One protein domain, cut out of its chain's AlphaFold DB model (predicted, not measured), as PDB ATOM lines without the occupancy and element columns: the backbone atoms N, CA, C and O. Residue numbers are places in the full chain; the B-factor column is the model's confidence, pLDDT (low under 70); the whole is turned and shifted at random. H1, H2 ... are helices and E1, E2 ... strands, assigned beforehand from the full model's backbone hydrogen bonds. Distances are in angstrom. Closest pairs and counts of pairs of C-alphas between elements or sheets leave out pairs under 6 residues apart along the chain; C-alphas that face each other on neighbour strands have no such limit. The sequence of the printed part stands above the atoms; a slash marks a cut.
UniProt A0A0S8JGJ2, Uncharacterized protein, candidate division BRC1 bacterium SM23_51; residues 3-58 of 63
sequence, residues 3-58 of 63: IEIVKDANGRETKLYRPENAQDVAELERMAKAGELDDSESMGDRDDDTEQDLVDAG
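What this domain is: This is residues 3 to 58 of the 63 residues of an uncharacterized protein of candidate division BRC1 bacterium SM23_51 (UniProt A0A0S8JGJ2). A two-stranded hairpin, E1 and E2, and one helix near it, H1, form a small open body at one end, and a long tail, residues 41 to 58, sticks out from it with a short helix, H2, near its tip. The hairpin and H1 are joined by a tight turn at the end of E2, and no named element of this body packs on H2. The printed part has 56 residues with two named strands and two named helices, in the order E1, E2, H1, H2; the sheet has the order E1 - E2 and is antiparallel, and the class is mixed, helices and strands. The whole is extended, with a radius of gyration of the C-alphas of 17.0 A, and its C-alphas span 51 by 24 by 16 A, the tail making much of the length.

Where its parts are: Strand E1 is residues 3 to 7 and begins at C-alpha 3, at (61.365, 22.835, -36.554). Strand E2 is residues 13 to 18, 16.3 A from first to last C-alpha. Helix H1 is residues 22 to 34, 18.5 A long by the same measure, with C-alpha 22 at (64.475, 16.942, -50.897). Helix H2 is residues 50 to 56, 10.2 A long, and ends at C-alpha 56, at (36.362, 57.151, -40.464).

How they stand to each other: E1 and E2 are a hairpin of antiparallel neighbour strands, with 150 degrees between their N-to-C directions. The C-alphas of Ile 5 and Lys 15 face each other at 4.7 A, and those of Lys 7 and Glu 13 at 4.5 A. N 14 and O 6 are within hydrogen-bond range at 2.8 A, as are N 4 and O 16 at 2.9 A. E2 and H1 are near each other, with 6 pairs of C-alphas within 10 A but no pair within 8 A. E1 and H1 are apart. H2 is apart from E1, from E2 and from H1. In both H1 and H2 every O i to N i+4 pair is within hydrogen-bond range.

The domain as a whole: The two C-alphas farthest apart are those of Gln 23 and Gly 58, at 51.0 A. The links E1 to E2 and E2 to H1 are tight, and the link H1 to H2, residues 35 to 49, is long. Residues 30 to 35, of which 30 to 34 belong to H1, stand free, and so do residues 41 to 58, of which 50 to 56 belong to H2. The printed part has no cut. The mean pLDDT of the printed part is 77.0, and residues 38 to 53 are under 70 in the model.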
ATOM      1  N   ILE A   3      62.624  22.248 -37.030       88.69
ATOM      2  CA  ILE A   3      61.365  22.835 -36.554       88.69
ATOM      3  C   ILE A   3      61.705  23.874 -35.489       88.69
ATOM      4  O   ILE A   3      62.346  23.551 -34.490       88.69
ATOM      5  N   GLU A   4      61.266  25.110 -35.697       88.88
ATOM      6  CA  GLU A   4      61.437  26.214 -34.755       88.88
ATOM      7  C   GLU A   4      60.067  26.671 -34.249       88.88
ATOM      8  O   GLU A   4      59.151  26.889 -35.039       88.88
ATOM      9  N   ILE A   5      59.905  26.788 -32.930       89.00
ATOM     10  CA  ILE A   5      58.678  27.309 -32.317       89.00
ATOM     11  C   ILE A   5      58.937  28.769 -31.975       89.00
ATOM     12  O   ILE A   5      59.744  29.072 -31.094       89.00
ATOM     13  N   VAL A   6      58.262  29.668 -32.682       87.38
ATOM     14  CA  VAL A   6      58.315  31.106 -32.421       87.38
ATOM     15  C   VAL A   6      57.059  31.528 -31.681       87.38
ATOM     16  O   VAL A   6      55.966  31.049 -31.969       87.38
ATOM     17  N   LYS A   7      57.215  32.425 -30.712       89.44
ATOM     18  CA  LYS A   7      56.098  33.015 -29.979       89.44
ATOM     19  C   LYS A   7      55.895  34.441 -30.470       89.44
ATOM     20  O   LYS A   7      56.841  35.228 -30.445       89.44
ATOM     21  N   ASP A   8      54.694  34.762 -30.931       83.88
ATOM     22  CA  ASP A   8      54.363  36.111 -31.378       83.88
ATOM     23  C   ASP A   8      54.146  37.061 -30.179       83.88
ATOM     24  O   ASP A   8      54.123  36.648 -29.013       83.88
ATOM     25  N   ALA A   9      53.980  38.356 -30.455       86.31
ATOM     26  CA  ALA A   9      53.757  39.372 -29.423       86.31
ATOM     27  C   ALA A   9      52.463  39.149 -28.615       86.31
ATOM     28  O   ALA A   9      52.391  39.558 -27.456       86.31
ATOM     29  N   ASN A  10      51.471  38.467 -29.197       85.19
ATOM     30  CA  ASN A  10      50.217  38.101 -28.537       85.19
ATOM     31  C   ASN A  10      50.317  36.782 -27.754       85.19
ATOM     32  O   ASN A  10      49.373  36.376 -27.077       85.19
ATOM     33  N   GLY A  11      51.473  36.119 -27.808       84.69
ATOM     34  CA  GLY A  11      51.763  34.897 -27.082       84.69
ATOM     35  C   GLY A  11      51.274  33.608 -27.745       84.69
ATOM     36  O   GLY A  11      51.354  32.562 -27.100       84.69
ATOM     37  N   ARG A  12      50.810  33.670 -28.994       86.31
ATOM     38  CA  ARG A  12      50.547  32.524 -29.869       86.31
ATOM     39  C   ARG A  12      51.871  31.896 -30.296       86.31
ATOM     40  O   ARG A  12      52.845  32.589 -30.587       86.31
ATOM     41  N   GLU A  13      51.906  30.571 -30.318       88.62
ATOM     42  CA  GLU A  13      53.065  29.800 -30.758       88.62
ATOM     43  C   GLU A  13      52.857  29.344 -32.204       88.62
ATOM     44  O   GLU A  13      51.853  28.711 -32.520       88.62
ATOM     45  N   THR A  14      53.813  29.642 -33.078       83.62
ATOM     46  CA  THR A  14      53.808  29.241 -34.488       83.62
ATOM     47  C   THR A  14      55.004  28.339 -34.761       83.62
ATOM     48  O   THR A  14      56.122  28.611 -34.320       83.62
ATOM     49  N   LYS A  15      54.777  27.249 -35.501       85.62
ATOM     50  CA  LYS A  15      55.832  26.318 -35.913       85.62
ATOM     51  C   LYS A  15      56.362  26.717 -37.288       85.62
ATOM     52  O   LYS A  15      55.620  26.725 -38.263       85.62
ATOM     53  N   LEU A  16      57.653  27.014 -37.367       85.62
ATOM     54  CA  LEU A  16      58.378  27.252 -38.609       85.62
ATOM     55  C   LEU A  16      59.130  25.985 -39.005       85.62
ATOM     56  O   LEU A  16      59.946  25.466 -38.243       85.62
ATOM     57  N   TYR A  17      58.874  25.507 -40.217       87.06
ATOM     58  CA  TYR A  17      59.507  24.313 -40.764       87.06
ATOM     59  C   TYR A  17      60.559  24.712 -41.798       87.06
ATOM     60  O   TYR A  17      60.253  25.401 -42.772       87.06
ATOM     61  N   ARG A  18      61.806  24.275 -41.605       89.44
ATOM     62  CA  ARG A  18      62.901  24.481 -42.561       89.44
ATOM     63  C   ARG A  18      63.360  23.128 -43.118       89.44
ATOM     64  O   ARG A  18      63.979  22.355 -42.378       89.44
ATOM     65  N   PRO A  19      63.086  22.824 -44.399       91.44
ATOM     66  CA  PRO A  19      63.599  21.617 -45.031       91.44
ATOM     67  C   PRO A  19      65.107  21.743 -45.280       91.44
ATOM     68  O   PRO A  19      65.596  22.802 -45.670       91.44
ATOM     69  N   GLU A  20      65.850  20.661 -45.063       92.94
ATOM     70  CA  GLU A  20      67.305  20.601 -45.276       92.94
ATOM     71  C   GLU A  20      67.673  19.744 -46.494       92.94
ATOM     72  O   GLU A  20      68.807  19.770 -46.971       92.94
ATOM     73  N   ASN A  21      66.717  18.969 -47.006       93.50
ATOM     74  CA  ASN A  21      66.896  18.057 -48.126       93.50
ATOM     75  C   ASN A  21      65.574  17.859 -48.895       93.50
ATOM     76  O   ASN A  21      64.509  18.306 -48.473       93.50
ATOM     77  N   ALA A  22      65.639  17.168 -50.036       90.88
ATOM     78  CA  ALA A  22      64.475  16.942 -50.897       90.88
ATOM     79  C   ALA A  22      63.387  16.053 -50.260       90.88
ATOM     80  O   ALA A  22      62.225  16.152 -50.644       90.88
ATOM     81  N   GLN A  23      63.744  15.195 -49.298       91.56
ATOM     82  CA  GLN A  23      62.764  14.365 -48.591       91.56
ATOM     83  C   GLN A  23      61.925  15.215 -47.634       91.56
ATOM     84  O   GLN A  23      60.707  15.064 -47.611       91.56
ATOM     85  N   ASP A  24      62.557  16.157 -46.933       90.81
ATOM     86  CA  ASP A  24      61.872  17.114 -46.059       90.81
ATOM     87  C   ASP A  24      60.881  17.990 -46.846       90.81
ATOM     88  O   ASP A  24      59.785  18.273 -46.370       90.81
ATOM     89  N   VAL A  25      61.242  18.408 -48.068       90.25
ATOM     90  CA  VAL A  25      60.341  19.183 -48.942       90.25
ATOM     91  C   VAL A  25      59.105  18.362 -49.309       90.25
ATOM     92  O   VAL A  25      57.987  18.835 -49.132       90.25
ATOM     93  N   ALA A  26      59.294  17.118 -49.759       91.38
ATOM     94  CA  ALA A  26      58.185  16.239 -50.126       91.38
ATOM     95  C   ALA A  26      57.266  15.923 -48.930       91.38
ATOM     96  O   ALA A  26      56.052  15.772 -49.088       91.38
ATOM     97  N   GLU A  27      57.834  15.827 -47.727       89.81
ATOM     98  CA  GLU A  27      57.076  15.653 -46.490       89.81
ATOM     99  C   GLU A  27      56.246  16.900 -46.148       89.81
ATOM    100  O   GLU A  27      55.054  16.771 -45.866       89.81
ATOM    101  N   LEU A  28      56.818  18.102 -46.269       88.50
ATOM    102  CA  LEU A  28      56.089  19.357 -46.062       88.50
ATOM    103  C   LEU A  28      54.968  19.565 -47.080       88.50
ATOM    104  O   LEU A  28      53.867  19.958 -46.700       88.50
ATOM    105  N   GLU A  29      55.198  19.250 -48.355       87.31
ATOM    106  CA  GLU A  29      54.154  19.301 -49.386       87.31
ATOM    107  C   GLU A  29      53.011  18.325 -49.084       87.31
ATOM    108  O   GLU A  29      51.835  18.639 -49.299       87.31
ATOM    109  N   ARG A  30      53.332  17.141 -48.547       89.75
ATOM    110  CA  ARG A  30      52.324  16.173 -48.108       89.75
ATOM    111  C   ARG A  30      51.512  16.711 -46.930       89.75
ATOM    112  O   ARG A  30      50.289  16.606 -46.975       89.75
ATOM    113  N   MET A  31      52.168  17.270 -45.913       86.12
ATOM    114  CA  MET A  31      51.508  17.846 -44.733       86.12
ATOM    115  C   MET A  31      50.618  19.035 -45.112       86.12
ATOM    116  O   MET A  31      49.479  19.113 -44.658       86.12
ATOM    117  N   ALA A  32      51.092  19.906 -46.011       84.38
ATOM    118  CA  ALA A  32      50.313  21.019 -46.553       84.38
ATOM    119  C   ALA A  32      49.049  20.518 -47.268       84.38
ATOM    120  O   ALA A  32      47.946  20.993 -47.018       84.38
ATOM    121  N   LYS A  33      49.187  19.496 -48.121       83.00
ATOM    122  CA  LYS A  33      48.053  18.897 -48.836       83.00
ATOM    123  C   LYS A  33      47.064  18.181 -47.910       83.00
ATOM    124  O   LYS A  33      45.886  18.074 -48.244       83.00
ATOM    125  N   ALA A  34      47.544  17.654 -46.788       85.19
ATOM    126  CA  ALA A  34      46.724  16.998 -45.778       85.19
ATOM    127  C   ALA A  34      46.039  17.985 -44.812       85.19
ATOM    128  O   ALA A  34      45.197  17.550 -44.031       85.19
ATOM    129  N   GLY A  35      46.371  19.283 -44.872       78.56
ATOM    130  CA  GLY A  35      45.881  20.292 -43.926       78.56
ATOM    131  C   GLY A  35      46.449  20.117 -42.512       78.56
ATOM    132  O   GLY A  35      45.808  20.495 -41.539       78.56
ATOM    133  N   GLU A  36      47.615  19.474 -42.383       78.25
ATOM    134  CA  GLU A  36      48.281  19.211 -41.096       78.25
ATOM    135  C   GLU A  36      49.230  20.340 -40.674       78.25
ATOM    136  O   GLU A  36      49.664  20.392 -39.521       78.25
ATOM    137  N   LEU A  37      49.579  21.232 -41.604       75.00
ATOM    138  CA  LEU A  37      50.240  22.481 -41.253       75.00
ATOM    139  C   LEU A  37      49.180  23.373 -40.616       75.00
ATOM    140  O   LEU A  37      48.139  23.606 -41.216       75.00
ATOM    141  N   ASP A  38      49.438  23.789 -39.379       65.44
ATOM    142  CA  ASP A  38      48.560  24.654 -38.598       65.44
ATOM    143  C   ASP A  38      48.304  25.951 -39.384       65.44
ATOM    144  O   ASP A  38      49.113  26.880 -39.363       65.44
ATOM    145  N   ASP A  39      47.193  25.988 -40.120       58.38
ATOM    146  CA  ASP A  39      46.559  27.206 -40.610       58.38
ATOM    147  C   ASP A  39      46.008  27.924 -39.378       58.38
ATOM    148  O   ASP A  39      44.815  27.848 -39.067       58.38
ATOM    149  N   SER A  40      46.903  28.554 -38.608       51.25
ATOM    150  CA  SER A  40      46.514  29.484 -37.556       51.25
ATOM    151  C   SER A  40      45.758  30.620 -38.228       51.25
ATOM    152  O   SER A  40      46.331  31.589 -38.714       51.25
ATOM    153  N   GLU A  41      44.449  30.404 -38.263       50.75
ATOM    154  CA  GLU A  41      43.419  31.246 -38.824       50.75
ATOM    155  C   GLU A  41      43.521  31.320 -40.355       50.75
ATOM    156  O   GLU A  41      44.255  32.118 -40.936       50.75
ATOM    157  N   SER A  42      42.650  30.537 -41.017       45.66
ATOM    158  CA  SER A  42      41.817  31.079 -42.099       45.66
ATOM    159  C   SER A  42      41.739  32.579 -41.881       45.66
ATOM    160  O   SER A  42      41.313  32.976 -40.792       45.66
ATOM    161  N   MET A  43      42.208  33.385 -42.839       47.06
ATOM    162  CA  MET A  43      41.838  34.793 -42.916       47.06
ATOM    163  C   MET A  43      40.318  34.796 -42.839       47.06
ATOM    164  O   MET A  43      39.635  34.529 -43.820       47.06
ATOM    165  N   GLY A  44      39.802  34.874 -41.620       43.72
ATOM    166  CA  GLY A  44      38.395  34.808 -41.346       43.72
ATOM    167  C   GLY A  44      37.943  36.165 -41.763       43.72
ATOM    168  O   GLY A  44      38.141  37.085 -40.981       43.72
ATOM    169  N   ASP A  45      37.505  36.269 -43.015       51.94
ATOM    170  CA  ASP A  45      36.408  37.122 -43.445       51.94
ATOM    171  C   ASP A  45      36.365  38.471 -42.696       51.94
ATOM    172  O   ASP A  45      35.336  38.876 -42.167       51.94
ATOM    173  N   ARG A  46      37.520  39.143 -42.582       47.78
ATOM    174  CA  ARG A  46      37.690  40.460 -41.939       47.78
ATOM    175  C   ARG A  46      37.783  41.567 -42.981       47.78
ATOM    176  O   ARG A  46      38.104  42.708 -42.658       47.78
ATOM    177  N   ASP A  47      37.494  41.226 -44.229       51.25
ATOM    178  CA  ASP A  47      37.490  42.160 -45.342       51.25
ATOM    179  C   ASP A  47      36.226  43.037 -45.388       51.25
ATOM    180  O   ASP A  47      36.180  43.928 -46.221       51.25
ATOM    181  N   ASP A  48      35.236  42.862 -44.498       54.62
ATOM    182  CA  ASP A  48      34.015  43.699 -44.518       54.62
ATOM    183  C   ASP A  48      34.047  44.881 -43.518       54.62
ATOM    184  O   ASP A  48      33.557  45.965 -43.817       54.62
ATOM    185  N   ASP A  49      34.688  44.747 -42.346       55.28
ATOM    186  CA  ASP A  49      34.715  45.832 -41.337       55.28
ATOM    187  C   ASP A  49      35.916  46.794 -41.482       55.28
ATOM    188  O   ASP A  49      35.955  47.848 -40.847       55.28
ATOM    189  N   THR A  50      36.903  46.477 -42.330       61.44
ATOM    190  CA  THR A  50      38.137  47.282 -42.452       61.44
ATOM    191  C   THR A  50      37.950  48.529 -43.330       61.44
ATOM    192  O   THR A  50      38.633  49.531 -43.126       61.44
ATOM    193  N   GLU A  51      37.021  48.522 -44.295       65.69
ATOM    194  CA  GLU A  51      36.813  49.679 -45.181       65.69
ATOM    195  C   GLU A  51      36.181  50.876 -44.451       65.69
ATOM    196  O   GLU A  51      36.637  52.006 -44.626       65.69
ATOM    197  N   GLN A  52      35.190  50.640 -43.583       68.94
ATOM    198  CA  GLN A  52      34.560  51.690 -42.767       68.94
ATOM    199  C   GLN A  52      35.570  52.377 -41.839       68.94
ATOM    200  O   GLN A  52      35.645  53.605 -41.822       68.94
ATOM    201  N   ASP A  53      36.421  51.603 -41.159       69.81
ATOM    202  CA  ASP A  53      37.471  52.140 -40.286       69.81
ATOM    203  C   ASP A  53      38.462  53.043 -41.050       69.81
ATOM    204  O   ASP A  53      38.946  54.045 -40.515       69.81
ATOM    205  N   LEU A  54      38.756  52.732 -42.318       74.44
ATOM    206  CA  LEU A  54      39.624  53.558 -43.167       74.44
ATOM    207  C   LEU A  54      38.939  54.853 -43.632       74.44
ATOM    208  O   LEU A  54      39.625  55.869 -43.792       74.44
ATOM    209  N   VAL A  55      37.618  54.839 -43.833       74.94
ATOM    210  CA  VAL A  55      36.819  56.036 -44.142       74.94
ATOM    211  C   VAL A  55      36.712  56.945 -42.912       74.94
ATOM    212  O   VAL A  55      36.986  58.141 -43.024       74.94
ATOM    213  N   ASP A  56      36.413  56.396 -41.730       75.12
ATOM    214  CA  ASP A  56      36.362  57.151 -40.464       75.12
ATOM    215  C   ASP A  56      37.734  57.744 -40.089       75.12
ATOM    216  O   ASP A  56      37.832  58.878 -39.610       75.12
ATOM    217  N   ALA A  57      38.824  57.019 -40.367       78.25
ATOM    218  CA  ALA A  57      40.189  57.518 -40.198       78.25
ATOM    219  C   ALA A  57      40.606  58.559 -41.259       78.25
ATOM    220  O   ALA A  57      41.694  59.135 -41.157       78.25
ATOM    221  N   GLY A  58      39.777  58.802 -42.282       70.56
ATOM    222  CA  GLY A  58      40.054  59.735 -43.376       70.56
ATOM    223  C   GLY A  58      41.168  59.279 -44.324       70.56
ATOM    224  O   GLY A  58      41.774  60.111 -45.002       70.56
TER     225      GLY A  58